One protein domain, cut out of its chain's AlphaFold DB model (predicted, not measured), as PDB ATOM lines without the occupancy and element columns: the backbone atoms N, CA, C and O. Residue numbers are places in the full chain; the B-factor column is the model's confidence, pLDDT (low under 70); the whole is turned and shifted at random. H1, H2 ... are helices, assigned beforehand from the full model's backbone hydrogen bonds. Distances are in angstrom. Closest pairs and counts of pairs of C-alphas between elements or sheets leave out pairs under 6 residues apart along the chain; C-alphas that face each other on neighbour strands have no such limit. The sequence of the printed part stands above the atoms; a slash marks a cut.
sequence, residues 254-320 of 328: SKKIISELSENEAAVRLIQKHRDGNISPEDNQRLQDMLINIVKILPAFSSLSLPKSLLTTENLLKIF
ATOM      1  N   SER A 254      79.798  67.795  -0.568       87.94
ATOM      2  CA  SER A 254      81.028  67.671  -1.363       87.94
ATOM      3  C   SER A 254      81.395  68.919  -2.166       87.94
ATOM      4  O   SER A 254      82.545  69.343  -2.130       87.94
ATOM      5  N   LYS A 255      80.435  69.564  -2.840       87.88
ATOM      6  CA  LYS A 255      80.694  70.776  -3.642       87.88
ATOM      7  C   LYS A 255      81.329  71.903  -2.825       87.88
ATOM      8  O   LYS A 255      82.269  72.534  -3.295       87.88
ATOM      9  N   LYS A 256      80.818  72.149  -1.614       87.44
ATOM     10  CA  LYS A 256      81.333  73.199  -0.725       87.44
ATOM     11  C   LYS A 256      82.715  72.816  -0.200       87.44
ATOM     12  O   LYS A 256      83.632  73.620  -0.277       87.44
ATOM     13  N   ILE A 257      82.866  71.573   0.259       88.69
ATOM     14  CA  ILE A 257      84.131  71.037   0.783       88.69
ATOM     15  C   ILE A 257      85.245  71.112  -0.270       88.69
ATOM     16  O   ILE A 257      86.340  71.577   0.030       88.69
ATOM     17  N   ILE A 258      84.961  70.691  -1.506       88.19
ATOM     18  CA  ILE A 258      85.928  70.724  -2.609       88.19
ATOM     19  C   ILE A 258      86.328  72.168  -2.930       88.19
ATOM     20  O   ILE A 258      87.518  72.419  -3.079       88.19
ATOM     21  N   SER A 259      85.382  73.115  -2.984       87.81
ATOM     22  CA  SER A 259      85.696  74.539  -3.214       87.81
ATOM     23  C   SER A 259      86.673  75.072  -2.162       87.81
ATOM     24  O   SER A 259      87.736  75.573  -2.513       87.81
ATOM     25  N   GLU A 260      86.366  74.868  -0.876       87.31
ATOM     26  CA  GLU A 260      87.195  75.328   0.251       87.31
ATOM     27  C   GLU A 260      88.605  74.712   0.229       87.31
ATOM     28  O   GLU A 260      89.600  75.383   0.511       87.31
ATOM     29  N   LEU A 261      88.713  73.429  -0.130       87.38
ATOM     30  CA  LEU A 261      89.999  72.736  -0.231       87.38
ATOM     31  C   LEU A 261      90.817  73.200  -1.434       87.38
ATOM     32  O   LEU A 261      92.019  73.417  -1.303       87.38
ATOM     33  N   SER A 262      90.186  73.331  -2.599       86.25
ATOM     34  CA  SER A 262      90.856  73.714  -3.844       86.25
ATOM     35  C   SER A 262      91.295  75.176  -3.857       86.25
ATOM     36  O   SER A 262      92.319  75.490  -4.459       86.25
ATOM     37  N   GLU A 263      90.567  76.066  -3.181       87.69
ATOM     38  CA  GLU A 263      90.939  77.479  -3.029       87.69
ATOM     39  C   GLU A 263      92.092  77.682  -2.031       87.69
ATOM     40  O   GLU A 263      92.758  78.720  -2.035       87.69
ATOM     41  N   ASN A 264      92.385  76.679  -1.199       89.25
ATOM     42  CA  ASN A 264      93.465  76.722  -0.227       89.25
ATOM     43  C   ASN A 264      94.737  76.047  -0.766       89.25
ATOM     44  O   ASN A 264      94.964  74.850  -0.579       89.25
ATOM     45  N   GLU A 265      95.625  76.833  -1.386       88.62
ATOM     46  CA  GLU A 265      96.889  76.320  -1.943       88.62
ATOM     47  C   GLU A 265      97.732  75.523  -0.934       88.62
ATOM     48  O   GLU A 265      98.430  74.580  -1.312       88.62
ATOM     49  N   ALA A 266      97.707  75.903   0.348       90.69
ATOM     50  CA  ALA A 266      98.446  75.192   1.383       90.69
ATOM     51  C   ALA A 266      97.834  73.810   1.649       90.69
ATOM     52  O   ALA A 266      98.580  72.835   1.729       90.69
ATOM     53  N   ALA A 267      96.502  73.703   1.704       89.44
ATOM     54  CA  ALA A 267      95.814  72.422   1.850       89.44
ATOM     55  C   ALA A 267      96.135  71.485   0.675       89.44
ATOM     56  O   ALA A 267      96.558  70.353   0.899       89.44
ATOM     57  N   VAL A 268      96.050  71.971  -0.570       90.00
ATOM     58  CA  VAL A 268      96.373  71.180  -1.775       90.00
ATOM     59  C   VAL A 268      97.804  70.637  -1.725       90.00
ATOM     60  O   VAL A 268      98.027  69.443  -1.933       90.00
ATOM     61  N   ARG A 269      98.788  71.488  -1.396       91.44
ATOM     62  CA  ARG A 269     100.198  71.071  -1.286       91.44
ATOM     63  C   ARG A 269     100.410  70.032  -0.188       91.44
ATOM     64  O   ARG A 269     101.166  69.085  -0.391       91.44
ATOM     65  N   LEU A 270      99.778  70.208   0.972       93.06
ATOM     66  CA  LEU A 270      99.905  69.279   2.095       93.06
ATOM     67  C   LEU A 270      99.262  67.922   1.788       93.06
ATOM     68  O   LEU A 270      99.857  66.892   2.097       93.06
ATOM     69  N   ILE A 271      98.105  67.908   1.118       90.25
ATOM     70  CA  ILE A 271      97.446  66.674   0.666       90.25
ATOM     71  C   ILE A 271      98.339  65.919  -0.319       90.25
ATOM     72  O   ILE A 271      98.502  64.706  -0.189       90.25
ATOM     73  N   GLN A 272      98.976  66.624  -1.259       89.56
ATOM     74  CA  GLN A 272      99.915  66.000  -2.191       89.56
ATOM     75  C   GLN A 272     101.135  65.412  -1.466       89.56
ATOM     76  O   GLN A 272     101.465  64.248  -1.674       89.56
ATOM     77  N   LYS A 273     101.751  66.162  -0.540       91.38
ATOM     78  CA  LYS A 273     102.859  65.646   0.286       91.38
ATOM     79  C   LYS A 273     102.469  64.401   1.084       91.38
ATOM     80  O   LYS A 273     103.291  63.498   1.218       91.38
ATOM     81  N   HIS A 274     101.247  64.367   1.622       90.56
ATOM     82  CA  HIS A 274     100.727  63.209   2.347       90.56
ATOM     83  C   HIS A 274     100.593  61.993   1.418       90.56
ATOM     84  O   HIS A 274     101.097  60.924   1.750       90.56
ATOM     85  N   ARG A 275     100.005  62.167   0.222       88.31
ATOM     86  CA  ARG A 275      99.884  61.108  -0.804       88.31
ATOM     87  C   ARG A 275     101.242  60.569  -1.266       88.31
ATOM     88  O   ARG A 275     101.373  59.369  -1.476       88.31
ATOM     89  N   ASP A 276     102.246  61.436  -1.370       89.62
ATOM     90  CA  ASP A 276     103.608  61.069  -1.782       89.62
ATOM     91  C   ASP A 276     104.439  60.432  -0.645       89.62
ATOM     92  O   ASP A 276     105.606  60.099  -0.848       89.62
ATOM     93  N   GLY A 277     103.881  60.302   0.567       87.25
ATOM     94  CA  GLY A 277     104.588  59.798   1.752       87.25
ATOM     95  C   GLY A 277     105.682  60.736   2.285       87.25
ATOM     96  O   GLY A 277     106.471  60.342   3.140       87.25
ATOM     97  N   ASN A 278     105.731  61.982   1.802       90.44
ATOM     98  CA  ASN A 278     106.782  62.970   2.070       90.44
ATOM     99  C   ASN A 278     106.276  64.121   2.956       90.44
ATOM    100  O   ASN A 278     106.539  65.300   2.689       90.44
ATOM    101  N   ILE A 279     105.518  63.796   4.003       92.31
ATOM    102  CA  ILE A 279     104.945  64.780   4.924       92.31
ATOM    103  C   ILE A 279     105.680  64.765   6.269       92.31
ATOM    104  O   ILE A 279     105.911  63.710   6.856       92.31
ATOM    105  N   SER A 280     106.081  65.941   6.760       93.94
ATOM    106  CA  SER A 280     106.658  66.054   8.101       93.94
ATOM    107  C   SER A 280     105.558  65.928   9.166       93.94
ATOM    108  O   SER A 280     104.395  66.208   8.868       93.94
ATOM    109  N   PRO A 281     105.883  65.572  10.422       93.50
ATOM    110  CA  PRO A 281     104.895  65.547  11.503       93.50
ATOM    111  C   PRO A 281     104.161  66.885  11.684       93.50
ATOM    112  O   PRO A 281     102.953  66.913  11.904       93.50
ATOM    113  N   GLU A 282     104.877  68.000  11.527       94.12
ATOM    114  CA  GLU A 282     104.333  69.359  11.623       94.12
ATOM    115  C   GLU A 282     103.369  69.674  10.473       94.12
ATOM    116  O   GLU A 282     102.287  70.216  10.694       94.12
ATOM    117  N   ASP A 283     103.741  69.307   9.243       94.19
ATOM    118  CA  ASP A 283     102.890  69.467   8.062       94.19
ATOM    119  C   ASP A 283     101.658  68.547   8.142       94.19
ATOM    120  O   ASP A 283     100.565  68.946   7.739       94.19
ATOM    121  N   ASN A 284     101.802  67.349   8.716       92.31
ATOM    122  CA  ASN A 284     100.699  66.414   8.910       92.31
ATOM    123  C   ASN A 284      99.690  66.926   9.944       92.31
ATOM    124  O   ASN A 284      98.490  66.836   9.699       92.31
ATOM    125  N   GLN A 285     100.160  67.514  11.050       93.38
ATOM    126  CA  GLN A 285      99.288  68.163  12.035       93.38
ATOM    127  C   GLN A 285      98.551  69.359  11.422       93.38
ATOM    128  O   GLN A 285      97.347  69.502  11.602       93.38
ATOM    129  N   ARG A 286      99.248  70.193  10.640       93.50
ATOM    130  CA  ARG A 286      98.613  71.317   9.932       93.50
ATOM    131  C   ARG A 286      97.523  70.841   8.981       93.50
ATOM    132  O   ARG A 286      96.450  71.435   8.950       93.50
ATOM    133  N   LEU A 287      97.785  69.774   8.226       93.31
ATOM    134  CA  LEU A 287      96.790  69.179   7.341       93.31
ATOM    135  C   LEU A 287      95.580  68.662   8.127       93.31
ATOM    136  O   LEU A 287      94.447  68.954   7.755       93.31
ATOM    137  N   GLN A 288      95.817  67.953   9.232       92.19
ATOM    138  CA  GLN A 288      94.767  67.473  10.127       92.19
ATOM    139  C   GLN A 288      93.871  68.623  10.610       92.19
ATOM    140  O   GLN A 288      92.653  68.573  10.443       92.19
ATOM    141  N   ASP A 289      94.469  69.696  11.136       91.75
ATOM    142  CA  ASP A 289      93.744  70.862  11.650       91.75
ATOM    143  C   ASP A 289      92.911  71.544  10.551       91.75
ATOM    144  O   ASP A 289      91.773  71.960  10.786       91.75
ATOM    145  N   MET A 290      93.451  71.638   9.330       90.62
ATOM    146  CA  MET A 290      92.739  72.192   8.173       90.62
ATOM    147  C   MET A 290      91.511  71.358   7.805       90.62
ATOM    148  O   MET A 290      90.428  71.919   7.629       90.62
ATOM    149  N   LEU A 291      91.655  70.031   7.732       90.69
ATOM    150  CA  LEU A 291      90.547  69.120   7.439       90.69
ATOM    151  C   LEU A 291      89.464  69.209   8.524       90.69
ATOM    152  O   LEU A 291      88.291  69.385   8.203       90.69
ATOM    153  N   ILE A 292      89.844  69.204   9.807       89.06
ATOM    154  CA  ILE A 292      88.900  69.368  10.929       89.06
ATOM    155  C   ILE A 292      88.133  70.692  10.820       89.06
ATOM    156  O   ILE A 292      86.920  70.726  11.037       89.06
ATOM    157  N   ASN A 293      88.814  71.788  10.477       87.88
ATOM    158  CA  ASN A 293      88.162  73.088  10.322       87.88
ATOM    159  C   ASN A 293      87.124  73.080   9.196       87.88
ATOM    160  O   ASN A 293      86.066  73.680   9.357       87.88
ATOM    161  N   ILE A 294      87.374  72.361   8.101       85.94
ATOM    162  CA  ILE A 294      86.404  72.227   7.008       85.94
ATOM    163  C   ILE A 294      85.174  71.433   7.444       85.94
ATOM    164  O   ILE A 294      84.056  71.849   7.143       85.94
ATOM    165  N   VAL A 295      85.353  70.345   8.204       82.81
ATOM    166  CA  VAL A 295      84.214  69.614   8.788       82.81
ATOM    167  C   VAL A 295      83.374  70.555   9.655       82.81
ATOM    168  O   VAL A 295      82.161  70.622   9.489       82.81
ATOM    169  N   LYS A 296      84.010  71.368  10.509       83.69
ATOM    170  CA  LYS A 296      83.331  72.319  11.411       83.69
ATOM    171  C   LYS A 296      82.581  73.462  10.711       83.69
ATOM    172  O   LYS A 296      81.738  74.095  11.340       83.69
ATOM    173  N   ILE A 297      82.863  73.747   9.436       79.25
ATOM    174  CA  ILE A 297      82.132  74.756   8.640       79.25
ATOM    175  C   ILE A 297      80.713  74.277   8.283       79.25
ATOM    176  O   ILE A 297      79.840  75.081   7.933       79.25
ATOM    177  N   LEU A 298      80.471  72.969   8.317       76.00
ATOM    178  CA  LEU A 298      79.168  72.400   8.013       76.00
ATOM    179  C   LEU A 298      78.210  72.611   9.202       76.00
ATOM    180  O   LEU A 298      78.597  72.337  10.338       76.00
ATOM    181  N   PRO A 299      76.960  73.067   8.970       69.62
ATOM    182  CA  PRO A 299      76.005  73.363  10.043       69.62
ATOM    183  C   PRO A 299      75.831  72.217  11.047       69.62
ATOM    184  O   PRO A 299      75.908  72.465  12.250       69.62
ATOM    185  N   ALA A 300      75.729  70.980  10.549       66.12
ATOM    186  CA  ALA A 300      75.611  69.752  11.341       66.12
ATOM    187  C   ALA A 300      76.753  69.549  12.358       66.12
ATOM    188  O   ALA A 300      76.572  68.919  13.393       66.12
ATOM    189  N   PHE A 301      77.932  70.126  12.103       69.38
ATOM    190  CA  PHE A 301      79.135  69.948  12.921       69.38
ATOM    191  C   PHE A 301      79.495  71.160  13.774       69.38
ATOM    192  O   PHE A 301      80.422  71.096  14.580       69.38
ATOM    193  N   SER A 302      78.768  72.267  13.618       64.44
ATOM    194  CA  SER A 302      79.023  73.493  14.378       64.44
ATOM    195  C   SER A 302      78.767  73.327  15.884       64.44
ATOM    196  O   SER A 302      79.406  74.000  16.693       64.44
ATOM    197  N   SER A 303      77.885  72.397  16.261       57.38
ATOM    198  CA  SER A 303      77.549  72.045  17.648       57.38
ATOM    199  C   SER A 303      78.009  70.642  18.063       57.38
ATOM    200  O   SER A 303      77.796  70.252  19.209       57.38
ATOM    201  N   LEU A 304      78.614  69.875  17.151       66.12
ATOM    202  CA  LEU A 304      78.935  68.463  17.351       66.12
ATOM    203  C   LEU A 304      80.351  68.290  17.908       66.12
ATOM    204  O   LEU A 304      81.326  68.819  17.368       66.12
ATOM    205  N   SER A 305      80.478  67.507  18.977       67.94
ATOM    206  CA  SER A 305      81.782  67.083  19.486       67.94
ATOM    207  C   SER A 305      82.331  65.976  18.593       67.94
ATOM    208  O   SER A 305      81.869  64.841  18.643       67.94
ATOM    209  N   LEU A 306      83.308  66.314  17.752       79.75
ATOM    210  CA  LEU A 306      84.004  65.336  16.922       79.75
ATOM    211  C   LEU A 306      84.988  64.506  17.776       79.75
ATOM    212  O   LEU A 306      85.820  65.114  18.461       79.75
ATOM    213  N   PRO A 307      84.945  63.161  17.715       83.50
ATOM    214  CA  PRO A 307      85.807  62.295  18.508       83.50
ATOM    215  C   PRO A 307      87.255  62.403  18.030       83.50
ATOM    216  O   PRO A 307      87.589  61.999  16.916       83.50
ATOM    217  N   LYS A 308      88.143  62.941  18.868       81.38
ATOM    218  CA  LYS A 308      89.530  63.266  18.498       81.38
ATOM    219  C   LYS A 308      90.314  62.048  18.033       81.38
ATOM    220  O   LYS A 308      91.173  62.180  17.166       81.38
ATOM    221  N   SER A 309      90.012  60.881  18.599       80.81
ATOM    222  CA  SER A 309      90.621  59.601  18.232       80.81
ATOM    223  C   SER A 309      90.417  59.238  16.757       80.81
ATOM    224  O   SER A 309      91.287  58.589  16.183       80.81
ATOM    225  N   LEU A 310      89.323  59.690  16.133       83.44
ATOM    226  CA  LEU A 310      88.988  59.402  14.734       83.44
ATOM    227  C   LEU A 310      89.377  60.511  13.760       83.44
ATOM    228  O   LEU A 310      89.320  60.316  12.551       83.44
ATOM    229  N   LEU A 311      89.813  61.667  14.258       84.38
ATOM    230  CA  LEU A 311      90.177  62.804  13.415       84.38
ATOM    231  C   LEU A 311      91.615  62.726  12.897       84.38
ATOM    232  O   LEU A 311      92.216  63.768  12.656       84.38
ATOM    233  N   THR A 312      92.211  61.540  12.755       88.62
ATOM    234  CA  THR A 312      93.558  61.404  12.174       88.62
ATOM    235  C   THR A 312      93.552  61.851  10.711       88.62
ATOM    236  O   THR A 312      92.537  61.750  10.026       88.62
ATOM    237  N   THR A 313      94.687  62.341  10.204       88.50
ATOM    238  CA  THR A 313      94.793  62.748   8.791       88.50
ATOM    239  C   THR A 313      94.386  61.622   7.840       88.50
ATOM    240  O   THR A 313      93.696  61.877   6.860       88.50
ATOM    241  N   GLU A 314      94.773  60.383   8.150       87.81
ATOM    242  CA  GLU A 314      94.437  59.198   7.358       87.81
ATOM    243  C   GLU A 314      92.922  58.955   7.316       87.81
ATOM    244  O   GLU A 314      92.342  58.885   6.231       87.81
ATOM    245  N   ASN A 315      92.265  58.921   8.478       87.88
ATOM    246  CA  ASN A 315      90.823  58.692   8.563       87.88
ATOM    247  C   ASN A 315      90.038  59.830   7.905       87.88
ATOM    248  O   ASN A 315      89.094  59.581   7.159       87.88
ATOM    249  N   LEU A 316      90.457  61.081   8.119       88.44
ATOM    250  CA  LEU A 316      89.837  62.243   7.487       88.44
ATOM    251  C   LEU A 316      89.975  62.186   5.963       88.44
ATOM    252  O   LEU A 316      88.994  62.372   5.254       88.44
ATOM    253  N   LEU A 317      91.156  61.881   5.427       88.06
ATOM    254  CA  LEU A 317      91.331  61.770   3.976       88.06
ATOM    255  C   LEU A 317      90.556  60.593   3.370       88.06
ATOM    256  O   LEU A 317      90.136  60.697   2.221       88.06
ATOM    257  N   LYS A 318      90.338  59.510   4.128       87.25
ATOM    258  CA  LYS A 318      89.522  58.358   3.711       87.25
ATOM    259  C   LYS A 318      88.042  58.719   3.537       87.25
ATOM    260  O   LYS A 318      87.401  58.194   2.632       87.25
ATOM    261  N   ILE A 319      87.500  59.588   4.390       87.62
ATOM    262  CA  ILE A 319      86.066  59.944   4.398       87.62
ATOM    263  C   ILE A 319      85.745  61.243   3.646       87.62
ATOM    264  O   ILE A 319      84.583  61.502   3.326       87.62
ATOM    265  N   PHE A 320      86.745  62.085   3.378       87.12
ATOM    266  CA  PHE A 320      86.565  63.300   2.589       87.12
ATOM    267  C   PHE A 320      86.280  62.973   1.113       87.12
ATOM    268  O   PHE A 320      86.809  61.999   0.577       87.12
TER     269      PHE A 320
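Overview. This is residues 254 to 320 of the 328 residues of an uncharacterized protein of Saprospiraceae bacterium (UniProt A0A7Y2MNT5). The longest helix, H3, has H2 packed steeply on residues 283 to 290 and H4 on it as well; H1 turns off H2 at a corner and folds back toward H3, and a wide loop, residues 297 to 312, swings out between H3 and H4. The 67 printed residues hold four named helices, H1 to H4, and no named strand: all helix. The whole is compact, radius of gyration of the C-alphas 11.8 A, spanning 34 by 27 by 18 A.

Arrangement. H3, residues 281 to 296, touches H2, residues 265 to 275, with residues 283 to 290 alone, at a steep tilt of 62 degrees, opposite ways; the closest C-alphas, of Leu 270 and Leu 287, are 6.1 A apart. H4, residues 313 to 319, touches H3, the same way at 36 degrees, only just a steep tilt; the closest C-alphas are Gln 288 and Thr 313, 4.9 A. H1, residues 254 to 263, touches H2 only at the corner, and only just, with 3 pairs of C-alphas within 8 A, the closest Leu 261 and Ala 267, 6.2 A. H1 is apart from H4. In each helix every O i to N i+4 pair is within hydrogen-bond range.

Along the chain. H3 is 22.6 A long, from C-alpha 281 at (104.895, 65.547, 11.503). H4 ends at C-alpha 319, (86.066, 59.944, 4.398).

Size, cuts and confidence. The printed part has no cut. The link H3 to H4 is long; residues 299 to 305 have pLDDT under 70.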